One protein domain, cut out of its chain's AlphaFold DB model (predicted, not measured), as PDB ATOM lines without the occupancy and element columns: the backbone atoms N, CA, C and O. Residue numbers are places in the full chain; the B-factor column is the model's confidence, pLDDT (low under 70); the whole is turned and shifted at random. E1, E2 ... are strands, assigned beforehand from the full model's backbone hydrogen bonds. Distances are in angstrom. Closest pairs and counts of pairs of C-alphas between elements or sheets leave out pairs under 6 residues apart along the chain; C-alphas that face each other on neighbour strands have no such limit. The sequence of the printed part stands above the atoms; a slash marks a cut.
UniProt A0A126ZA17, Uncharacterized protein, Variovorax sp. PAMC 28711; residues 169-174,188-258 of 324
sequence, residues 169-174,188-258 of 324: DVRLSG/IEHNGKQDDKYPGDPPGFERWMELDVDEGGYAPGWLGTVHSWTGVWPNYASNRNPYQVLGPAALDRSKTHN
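Overview. This is residues 169 to 174 and 188 to 258 of the 324 residues of an uncharacterized protein of Variovorax sp. PAMC 28711 (UniProt A0A126ZA17). There is little regular structure: a narrow, twisted ribbon of three strands runs lengthwise, with loops beyond its ends and the short strand E1 apart from it near one end. The 77 printed residues include four named strands, E1 to E4 in chain order, holding 29 residues, and no named helix: all strand. E2 - E3 - E4 is a meander, each strand the antiparallel neighbour of the one before. The whole is loose, radius of gyration 16.5 A, spanning 47 by 24 by 18 A.

Along the chain. E1, residues 169 to 172, begins at C-alpha 169 (198.918, 108.298, 311.965). E2, residues 205 to 215, is 27.5 A long and bends by 64 degrees at residue 212. E3, residues 225 to 232, is 22.4 A long. E4, residues 235 to 240, ends at C-alpha 240 (189.437, 118.793, 291.528).

Arrangement. E1 pairs with no named strand; its residues 169 to 170 pair antiparallel with residues 257 to 258. E2 and E3 form an antiparallel hairpin at 160 degrees, N 212 and O 225 being 2.8 A apart. E3 and E4 form another at 154 degrees, N 228 and O 239 being 2.8 A apart.

Size, cuts and confidence. Residues 175 to 187 are not printed; C-alphas 174 and 188 are 32.0 A apart. Residues 244 to 248 have pLDDT under 70.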
ATOM      1  N   ASP A 169     198.973 107.810 310.589       97.88
ATOM      2  CA  ASP A 169     198.918 108.298 311.965       97.88
ATOM      3  C   ASP A 169     199.948 109.421 312.113       97.88
ATOM      4  O   ASP A 169     201.161 109.175 312.136       97.88
ATOM      5  N   VAL A 170     199.462 110.662 312.154       98.06
ATOM      6  CA  VAL A 170     200.297 111.868 312.096       98.06
ATOM      7  C   VAL A 170     199.872 112.872 313.157       98.06
ATOM      8  O   VAL A 170     198.687 113.073 313.412       98.06
ATOM      9  N   ARG A 171     200.859 113.560 313.727       97.81
ATOM     10  CA  ARG A 171     200.670 114.804 314.483       97.81
ATOM     11  C   ARG A 171     201.734 115.821 314.123       97.81
ATOM     12  O   ARG A 171     202.784 115.479 313.591       97.81
ATOM     13  N   LEU A 172     201.493 117.071 314.472       98.31
ATOM     14  CA  LEU A 172     202.425 118.175 314.333       98.31
ATOM     15  C   LEU A 172     202.947 118.615 315.702       98.31
ATOM     16  O   LEU A 172     202.374 118.306 316.746       98.31
ATOM     17  N   SER A 173     204.009 119.412 315.711       98.12
ATOM     18  CA  SER A 173     204.471 120.102 316.921       98.12
ATOM     19  C   SER A 173     203.576 121.282 317.342       98.12
ATOM     20  O   SER A 173     203.829 121.891 318.379       98.12
ATOM     21  N   GLY A 174     202.553 121.637 316.555       96.00
ATOM     22  CA  GLY A 174     201.621 122.728 316.844       96.00
ATOM     23  C   GLY A 174     200.529 122.887 315.779       96.00
ATOM     24  O   GLY A 174     200.384 122.043 314.904       96.00
ATOM     25  N   ILE A 188     203.318 106.425 290.013       98.00
ATOM     26  CA  ILE A 188     204.723 106.322 289.602       98.00
ATOM     27  C   ILE A 188     204.908 106.610 288.108       98.00
ATOM     28  O   ILE A 188     206.003 106.956 287.666       98.00
ATOM     29  N   GLU A 189     203.843 106.457 287.322       97.81
ATOM     30  CA  GLU A 189     203.836 106.772 285.899       97.81
ATOM     31  C   GLU A 189     204.012 108.277 285.648       97.81
ATOM     32  O   GLU A 189     204.639 108.648 284.656       97.81
ATOM     33  N   HIS A 190     203.540 109.138 286.561       96.81
ATOM     34  CA  HIS A 190     203.817 110.571 286.498       96.81
ATOM     35  C   HIS A 190     205.239 110.827 286.996       96.81
ATOM     36  O   HIS A 190     205.496 110.883 288.202       96.81
ATOM     37  N   ASN A 191     206.179 110.896 286.056       94.94
ATOM     38  CA  ASN A 191     207.612 110.942 286.318       94.94
ATOM     39  C   ASN A 191     208.359 111.730 285.228       94.94
ATOM     40  O   ASN A 191     207.797 112.098 284.200       94.94
ATOM     41  N   GLY A 192     209.668 111.937 285.399       90.88
ATOM     42  CA  GLY A 192     210.482 112.692 284.431       90.88
ATOM     43  C   GLY A 192     210.615 112.060 283.034       90.88
ATOM     44  O   GLY A 192     211.152 112.698 282.132       90.88
ATOM     45  N   LYS A 193     210.154 110.817 282.839       92.69
ATOM     46  CA  LYS A 193     210.071 110.122 281.540       92.69
ATOM     47  C   LYS A 193     208.680 110.233 280.901       92.69
ATOM     48  O   LYS A 193     208.521 109.810 279.751       92.69
ATOM     49  N   GLN A 194     207.712 110.819 281.613       92.81
ATOM     50  CA  GLN A 194     206.327 111.003 281.176       92.81
ATOM     51  C   GLN A 194     205.694 109.659 280.793       92.81
ATOM     52  O   GLN A 194     205.305 109.435 279.640       92.81
ATOM     53  N   ASP A 195     205.727 108.691 281.711       95.25
ATOM     54  CA  ASP A 195     205.199 107.338 281.480       95.25
ATOM     55  C   ASP A 195     203.668 107.266 281.658       95.25
ATOM     56  O   ASP A 195     203.041 106.284 281.267       95.25
ATOM     57  N   ASP A 196     203.042 108.334 282.146       94.56
ATOM     58  CA  ASP A 196     201.599 108.583 282.252       94.56
ATOM     59  C   ASP A 196     200.963 109.065 280.931       94.56
ATOM     60  O   ASP A 196     199.971 109.803 280.902       94.56
ATOM     61  N   LYS A 197     201.510 108.564 279.820       94.69
ATOM     62  CA  LYS A 197     200.973 108.669 278.460       94.69
ATOM     63  C   LYS A 197     200.338 107.346 278.034       94.69
ATOM     64  O   LYS A 197     200.846 106.266 278.332       94.69
ATOM     65  N   TYR A 198     199.243 107.403 277.282       95.81
ATOM     66  CA  TYR A 198     198.467 106.217 276.910       95.81
ATOM     67  C   TYR A 198     198.112 106.200 275.413       95.81
ATOM     68  O   TYR A 198     198.187 107.225 274.737       95.81
ATOM     69  N   PRO A 199     197.717 105.038 274.853       95.75
ATOM     70  CA  PRO A 199     197.373 104.938 273.437       95.75
ATOM     71  C   PRO A 199     196.318 105.964 273.005       95.75
ATOM     72  O   PRO A 199     195.250 106.056 273.610       95.75
ATOM     73  N   GLY A 200     196.626 106.694 271.932       95.31
ATOM     74  CA  GLY A 200     195.781 107.759 271.384       95.31
ATOM     75  C   GLY A 200     196.101 109.162 271.904       95.31
ATOM     76  O   GLY A 200     195.575 110.126 271.352       95.31
ATOM     77  N   ASP A 201     196.968 109.292 272.911       96.62
ATOM     78  CA  ASP A 201     197.376 110.594 273.432       96.62
ATOM     79  C   ASP A 201     198.321 111.313 272.442       96.62
ATOM     80  O   ASP A 201     199.159 110.665 271.801       96.62
ATOM     81  N   PRO A 202     198.192 112.644 272.262       95.69
ATOM     82  CA  PRO A 202     199.114 113.395 271.419       95.69
ATOM     83  C   PRO A 202     200.526 113.440 272.038       95.69
ATOM     84  O   PRO A 202     200.695 113.181 273.231       95.69
ATOM     85  N   PRO A 203     201.569 113.778 271.256       95.12
ATOM     86  CA  PRO A 203     202.930 113.884 271.779       95.12
ATOM     87  C   PRO A 203     203.032 114.824 272.989       95.12
ATOM     88  O   PRO A 203     202.558 115.957 272.934       95.12
ATOM     89  N   GLY A 204     203.678 114.351 274.060       93.81
ATOM     90  CA  GLY A 204     203.891 115.114 275.297       93.81
ATOM     91  C   GLY A 204     202.649 115.272 276.177       93.81
ATOM     92  O   GLY A 204     202.679 116.075 277.106       93.81
ATOM     93  N   PHE A 205     201.556 114.571 275.867       97.38
ATOM     94  CA  PHE A 205     200.362 114.568 276.700       97.38
ATOM     95  C   PHE A 205     200.490 113.594 277.866       97.38
ATOM     96  O   PHE A 205     200.876 112.439 277.684       97.38
ATOM     97  N   GLU A 206     200.083 114.067 279.034       97.50
ATOM     98  CA  GLU A 206     200.103 113.345 280.298       97.50
ATOM     99  C   GLU A 206     198.740 113.486 280.975       97.50
ATOM    100  O   GLU A 206     198.010 114.473 280.785       97.50
ATOM    101  N   ARG A 207     198.367 112.474 281.754       97.75
ATOM    102  CA  ARG A 207     197.170 112.510 282.594       97.75
ATOM    103  C   ARG A 207     197.311 111.565 283.769       97.75
ATOM    104  O   ARG A 207     197.666 110.399 283.606       97.75
ATOM    105  N   TRP A 208     196.950 112.046 284.947       98.44
ATOM    106  CA  TRP A 208     197.109 111.279 286.170       98.44
ATOM    107  C   TRP A 208     196.102 111.672 287.239       98.44
ATOM    108  O   TRP A 208     195.467 112.727 287.172       98.44
ATOM    109  N   MET A 209     195.939 110.781 288.214       98.56
ATOM    110  CA  MET A 209     195.241 111.090 289.454       98.56
ATOM    111  C   MET A 209     196.250 111.471 290.530       98.56
ATOM    112  O   MET A 209     197.174 110.710 290.777       98.56
ATOM    113  N   GLU A 210     196.041 112.594 291.199       98.38
ATOM    114  CA  GLU A 210     196.692 112.932 292.471       98.38
ATOM    115  C   GLU A 210     195.637 112.824 293.573       98.38
ATOM    116  O   GLU A 210     194.496 113.250 293.371       98.38
ATOM    117  N   LEU A 211     195.977 112.175 294.688       98.50
ATOM    118  CA  LEU A 211     195.062 111.978 295.810       98.50
ATOM    119  C   LEU A 211     195.719 112.428 297.112       98.50
ATOM    120  O   LEU A 211     196.577 111.742 297.668       98.50
ATOM    121  N   ASP A 212     195.214 113.533 297.634       97.88
ATOM    122  CA  ASP A 212     195.589 114.107 298.912       97.88
ATOM    123  C   ASP A 212     194.685 113.545 300.000       97.88
ATOM    124  O   ASP A 212     193.455 113.695 299.995       97.88
ATOM    125  N   VAL A 213     195.297 112.842 300.946       97.62
ATOM    126  CA  VAL A 213     194.578 112.252 302.074       97.62
ATOM    127  C   VAL A 213     194.315 113.315 303.132       97.62
ATOM    128  O   VAL A 213     193.205 113.375 303.660       97.62
ATOM    129  N   ASP A 214     195.306 114.167 303.396       96.44
ATOM    130  CA  ASP A 214     195.168 115.391 304.183       96.44
ATOM    131  C   ASP A 214     196.213 116.445 303.775       96.44
ATOM    132  O   ASP A 214     197.379 116.111 303.570       96.44
ATOM    133  N   GLU A 215     195.785 117.709 303.734       94.44
ATOM    134  CA  GLU A 215     196.593 118.917 303.552       94.44
ATOM    135  C   GLU A 215     196.270 119.953 304.646       94.44
ATOM    136  O   GLU A 215     195.159 120.480 304.742       94.44
ATOM    137  N   GLY A 216     197.240 120.297 305.492       91.50
ATOM    138  CA  GLY A 216     197.034 121.273 306.566       91.50
ATOM    139  C   GLY A 216     197.138 122.744 306.136       91.50
ATOM    140  O   GLY A 216     197.725 123.102 305.117       91.50
ATOM    141  N   GLY A 217     196.565 123.635 306.950       86.12
ATOM    142  CA  GLY A 217     196.758 125.089 306.844       86.12
ATOM    143  C   GLY A 217     195.802 125.831 305.898       86.12
ATOM    144  O   GLY A 217     195.612 127.032 306.068       86.12
ATOM    145  N   TYR A 218     195.115 125.146 304.977       82.88
ATOM    146  CA  TYR A 218     194.082 125.767 304.124       82.88
ATOM    147  C   TYR A 218     192.721 125.935 304.813       82.88
ATOM    148  O   TYR A 218     191.952 126.837 304.473       82.88
ATOM    149  N   ALA A 219     192.411 125.065 305.772       83.25
ATOM    150  CA  ALA A 219     191.183 125.087 306.554       83.25
ATOM    151  C   ALA A 219     191.482 124.745 308.024       83.25
ATOM    152  O   ALA A 219     192.517 124.141 308.313       83.25
ATOM    153  N   PRO A 220     190.586 125.096 308.968       83.62
ATOM    154  CA  PRO A 220     190.765 124.745 310.377       83.62
ATOM    155  C   PRO A 220     190.832 123.234 310.636       83.62
ATOM    156  O   PRO A 220     191.414 122.826 311.638       83.62
ATOM    157  N   GLY A 221     190.205 122.420 309.784       89.19
ATOM    158  CA  GLY A 221     190.068 120.978 309.966       89.19
ATOM    159  C   GLY A 221     190.883 120.127 308.992       89.19
ATOM    160  O   GLY A 221     191.977 120.494 308.555       89.19
ATOM    161  N   TRP A 222     190.321 118.962 308.677       91.38
ATOM    162  CA  TRP A 222     190.777 118.076 307.608       91.38
ATOM    163  C   TRP A 222     190.493 118.668 306.222       91.38
ATOM    164  O   TRP A 222     189.424 119.254 305.996       91.38
ATOM    165  N   LEU A 223     191.426 118.455 305.294       92.44
ATOM    166  CA  LEU A 223     191.275 118.766 303.876       92.44
ATOM    167  C   LEU A 223     191.879 117.635 303.046       92.44
ATOM    168  O   LEU A 223     193.091 117.508 302.989       92.44
ATOM    169  N   GLY A 224     191.040 116.846 302.381       93.25
ATOM    170  CA  GLY A 224     191.484 115.893 301.369       93.25
ATOM    171  C   GLY A 224     190.934 116.247 299.995       93.25
ATOM    172  O   GLY A 224     189.789 116.705 299.848       93.25
ATOM    173  N   THR A 225     191.761 116.023 298.985       95.38
ATOM    174  CA  THR A 225     191.471 116.349 297.594       95.38
ATOM    175  C   THR A 225     191.839 115.221 296.661       95.38
ATOM    176  O   THR A 225     192.670 114.370 296.942       95.38
ATOM    177  N   VAL A 226     191.146 115.175 295.534       97.56
ATOM    178  CA  VAL A 226     191.515 114.341 294.403       97.56
ATOM    179  C   VAL A 226     191.512 115.213 293.165       97.56
ATOM    180  O   VAL A 226     190.561 115.961 292.912       97.56
ATOM    181  N   HIS A 227     192.595 115.124 292.411       98.00
ATOM    182  CA  HIS A 227     192.808 115.869 291.190       98.00
ATOM    183  C   HIS A 227     192.883 114.901 290.016       98.00
ATOM    184  O   HIS A 227     193.657 113.947 290.017       98.00
ATOM    185  N   SER A 228     192.120 115.201 288.973       98.06
ATOM    186  CA  SER A 228     192.315 114.655 287.636       98.06
ATOM    187  C   SER A 228     193.144 115.650 286.835       98.06
ATOM    188  O   SER A 228     192.583 116.601 286.281       98.06
ATOM    189  N   TRP A 229     194.450 115.426 286.749       98.06
ATOM    190  CA  TRP A 229     195.355 116.230 285.934       98.06
ATOM    191  C   TRP A 229     195.392 115.744 284.490       98.06
ATOM    192  O   TRP A 229     195.325 114.544 284.213       98.06
ATOM    193  N   THR A 230     195.491 116.682 283.551       97.31
ATOM    194  CA  THR A 230     195.630 116.389 282.125       97.31
ATOM    195  C   THR A 230     196.222 117.574 281.373       97.31
ATOM    196  O   THR A 230     195.892 118.723 281.656       97.31
ATOM    197  N   GLY A 231     197.066 117.319 280.380       97.00
ATOM    198  CA  GLY A 231     197.528 118.358 279.466       97.00
ATOM    199  C   GLY A 231     198.775 117.952 278.705       97.00
ATOM    200  O   GLY A 231     199.187 116.800 278.762       97.00
ATOM    201  N   VAL A 232     199.355 118.902 277.978       96.31
ATOM    202  CA  VAL A 232     200.614 118.710 277.247       96.31
ATOM    203  C   VAL A 232     201.700 119.472 277.985       96.31
ATOM    204  O   VAL A 232     201.560 120.683 278.174       96.31
ATOM    205  N   TRP A 233     202.780 118.795 278.372       89.69
ATOM    206  CA  TRP A 233     203.885 119.414 279.104       89.69
ATOM    207  C   TRP A 233     204.366 120.733 278.458       89.69
ATOM    208  O   TRP A 233     204.553 120.782 277.237       89.69
ATOM    209  N   PRO A 234     204.613 121.805 279.244       90.94
ATOM    210  CA  PRO A 234     204.475 121.914 280.707       90.94
ATOM    211  C   PRO A 234     203.103 122.440 281.177       90.94
ATOM    212  O   PRO A 234     202.972 122.911 282.304       90.94
ATOM    213  N   ASN A 235     202.087 122.423 280.309       94.94
ATOM    214  CA  ASN A 235     200.792 123.055 280.547       94.94
ATOM    215  C   ASN A 235     199.713 122.014 280.856       94.94
ATOM    216  O   ASN A 235     199.182 121.353 279.957       94.94
ATOM    217  N   TYR A 236     199.341 121.931 282.129       95.62
ATOM    218  CA  TYR A 236     198.298 121.034 282.610       95.62
ATOM    219  C   TYR A 236     197.075 121.798 283.116       95.62
ATOM    220  O   TYR A 236     197.170 122.924 283.601       95.62
ATOM    221  N   ALA A 237     195.924 121.145 283.033       96.81
ATOM    222  CA  ALA A 237     194.691 121.514 283.702       96.81
ATOM    223  C   ALA A 237     194.337 120.435 284.731       96.81
ATOM    224  O   ALA A 237     194.694 119.268 284.562       96.81
ATOM    225  N   SER A 238     193.597 120.812 285.773       96.12
ATOM    226  CA  SER A 238     193.046 119.863 286.738       96.12
ATOM    227  C   SER A 238     191.556 120.068 286.961       96.12
ATOM    228  O   SER A 238     191.065 121.191 287.067       96.12
ATOM    229  N   ASN A 239     190.844 118.947 287.073       95.69
ATOM    230  CA  ASN A 239     189.525 118.893 287.693       95.69
ATOM    231  C   ASN A 239     189.695 118.359 289.112       95.69
ATOM    232  O   ASN A 239     190.156 117.235 289.290       95.69
ATOM    233  N   ARG A 240     189.299 119.143 290.111       94.00
ATOM    234  CA  ARG A 240     189.437 118.793 291.528       94.00
ATOM    235  C   ARG A 240     188.103 118.898 292.248       94.00
ATOM    236  O   ARG A 240     187.309 119.786 291.927       94.00
ATOM    237  N   ASN A 241     187.868 118.033 293.234       93.12
ATOM    238  CA  ASN A 241     186.705 118.157 294.110       93.12
ATOM    239  C   ASN A 241     186.684 119.532 294.825       93.12
ATOM    240  O   ASN A 241     187.732 120.093 295.154       93.12
ATOM    241  N   PRO A 242     185.498 120.125 295.049       84.88
ATOM    242  CA  PRO A 242     185.398 121.464 295.617       84.88
ATOM    243  C   PRO A 242     185.813 121.510 297.096       84.88
ATOM    244  O   PRO A 242     185.339 120.727 297.917       84.88
ATOM    245  N   TYR A 243     186.586 122.538 297.449       73.31
ATOM    246  CA  TYR A 243     187.020 122.897 298.808       73.31
ATOM    247  C   TYR A 243     185.895 123.386 299.745       73.31
ATOM    248  O   TYR A 243     186.161 124.013 300.760       73.31
ATOM    249  N   GLN A 244     184.617 123.211 299.419       52.34
ATOM    250  CA  GLN A 244     183.529 123.874 300.164       52.34
ATOM    251  C   GLN A 244     182.774 122.939 301.120       52.34
ATOM    252  O   GLN A 244     181.855 123.380 301.802       52.34
ATOM    253  N   VAL A 245     183.199 121.675 301.233       55.62
ATOM    254  CA  VAL A 245     182.672 120.687 302.202       55.62
ATOM    255  C   VAL A 245     183.725 120.346 303.277       55.62
ATOM    256  O   VAL A 245     183.658 119.315 303.937       55.62
ATOM    257  N   LEU A 246     184.745 121.197 303.424       59.75
ATOM    258  CA  LEU A 246     185.932 120.943 304.245       59.75
ATOM    259  C   LEU A 246     185.628 121.037 305.726       59.75
ATOM    260  O   LEU A 246     184.886 121.928 306.130       59.75
ATOM    261  N   GLY A 247     186.241 120.142 306.509       62.69
ATOM    262  CA  GLY A 247     185.998 119.953 307.936       62.69
ATOM    263  C   GLY A 247     185.907 121.286 308.683       62.69
ATOM    264  O   GLY A 247     186.943 121.862 309.013       62.69
ATOM    265  N   PRO A 248     184.692 121.799 308.965       62.75
ATOM    266  CA  PRO A 248     184.541 123.109 309.596       62.75
ATOM    267  C   PRO A 248     184.969 123.055 311.064       62.75
ATOM    268  O   PRO A 248     185.274 124.078 311.674       62.75
ATOM    269  N   ALA A 249     184.987 121.849 311.635       80.38
ATOM    270  CA  ALA A 249     185.521 121.593 312.952       80.38
ATOM    271  C   ALA A 249     187.043 121.751 312.921       80.38
ATOM    272  O   ALA A 249     187.738 121.046 312.190       80.38
ATOM    273  N   ALA A 250     187.542 122.677 313.739       87.12
ATOM    274  CA  ALA A 250     188.967 122.840 313.950       87.12
ATOM    275  C   ALA A 250     189.586 121.522 314.435       87.12
ATOM    276  O   ALA A 250     189.091 120.908 315.382       87.12
ATOM    277  N   LEU A 251     190.669 121.111 313.782       91.44
ATOM    278  CA  LEU A 251     191.436 119.926 314.125       91.44
ATOM    279  C   LEU A 251     192.627 120.339 314.991       91.44
ATOM    280  O   LEU A 251     193.416 121.197 314.599       91.44
ATOM    281  N   ASP A 252     192.778 119.722 316.162       95.00
ATOM    282  CA  ASP A 252     193.976 119.895 316.984       95.00
ATOM    283  C   ASP A 252     195.086 118.969 316.483       95.00
ATOM    284  O   ASP A 252     195.368 117.923 317.064       95.00
ATOM    285  N   ARG A 253     195.754 119.402 315.418       95.50
ATOM    286  CA  ARG A 253     196.873 118.720 314.763       95.50
ATOM    287  C   ARG A 253     198.080 118.494 315.677       95.50
ATOM    288  O   ARG A 253     198.990 117.788 315.266       95.50
ATOM    289  N   SER A 254     198.118 119.034 316.901       96.44
ATOM    290  CA  SER A 254     199.148 118.667 317.889       96.44
ATOM    291  C   SER A 254     198.956 117.259 318.475       96.44
ATOM    292  O   SER A 254     199.884 116.685 319.053       96.44
ATOM    293  N   LYS A 255     197.761 116.684 318.302       96.44
ATOM    294  CA  LYS A 255     197.425 115.303 318.653       96.44
ATOM    295  C   LYS A 255     197.572 114.393 317.442       96.44
ATOM    296  O   LYS A 255     197.465 114.842 316.303       96.44
ATOM    297  N   THR A 256     197.806 113.111 317.710       96.31
ATOM    298  CA  THR A 256     197.786 112.084 316.665       96.31
ATOM    299  C   THR A 256     196.380 111.963 316.112       96.31
ATOM    300  O   THR A 256     195.434 111.727 316.865       96.31
ATOM    301  N   HIS A 257     196.287 112.100 314.796       96.56
ATOM    302  CA  HIS A 257     195.099 111.815 314.016       96.56
ATOM    303  C   HIS A 257     195.408 110.731 312.990       96.56
ATOM    304  O   HIS A 257     196.518 110.670 312.455       96.56
ATOM    305  N   ASN A 258     194.414 109.890 312.721       97.25
ATOM    306  CA  ASN A 258     194.455 108.905 311.651       97.25
ATOM    307  C   ASN A 258     193.761 109.488 310.418       97.25
ATOM    308  O   ASN A 258     192.534 109.584 310.378       97.25
TER     309      ASN A 258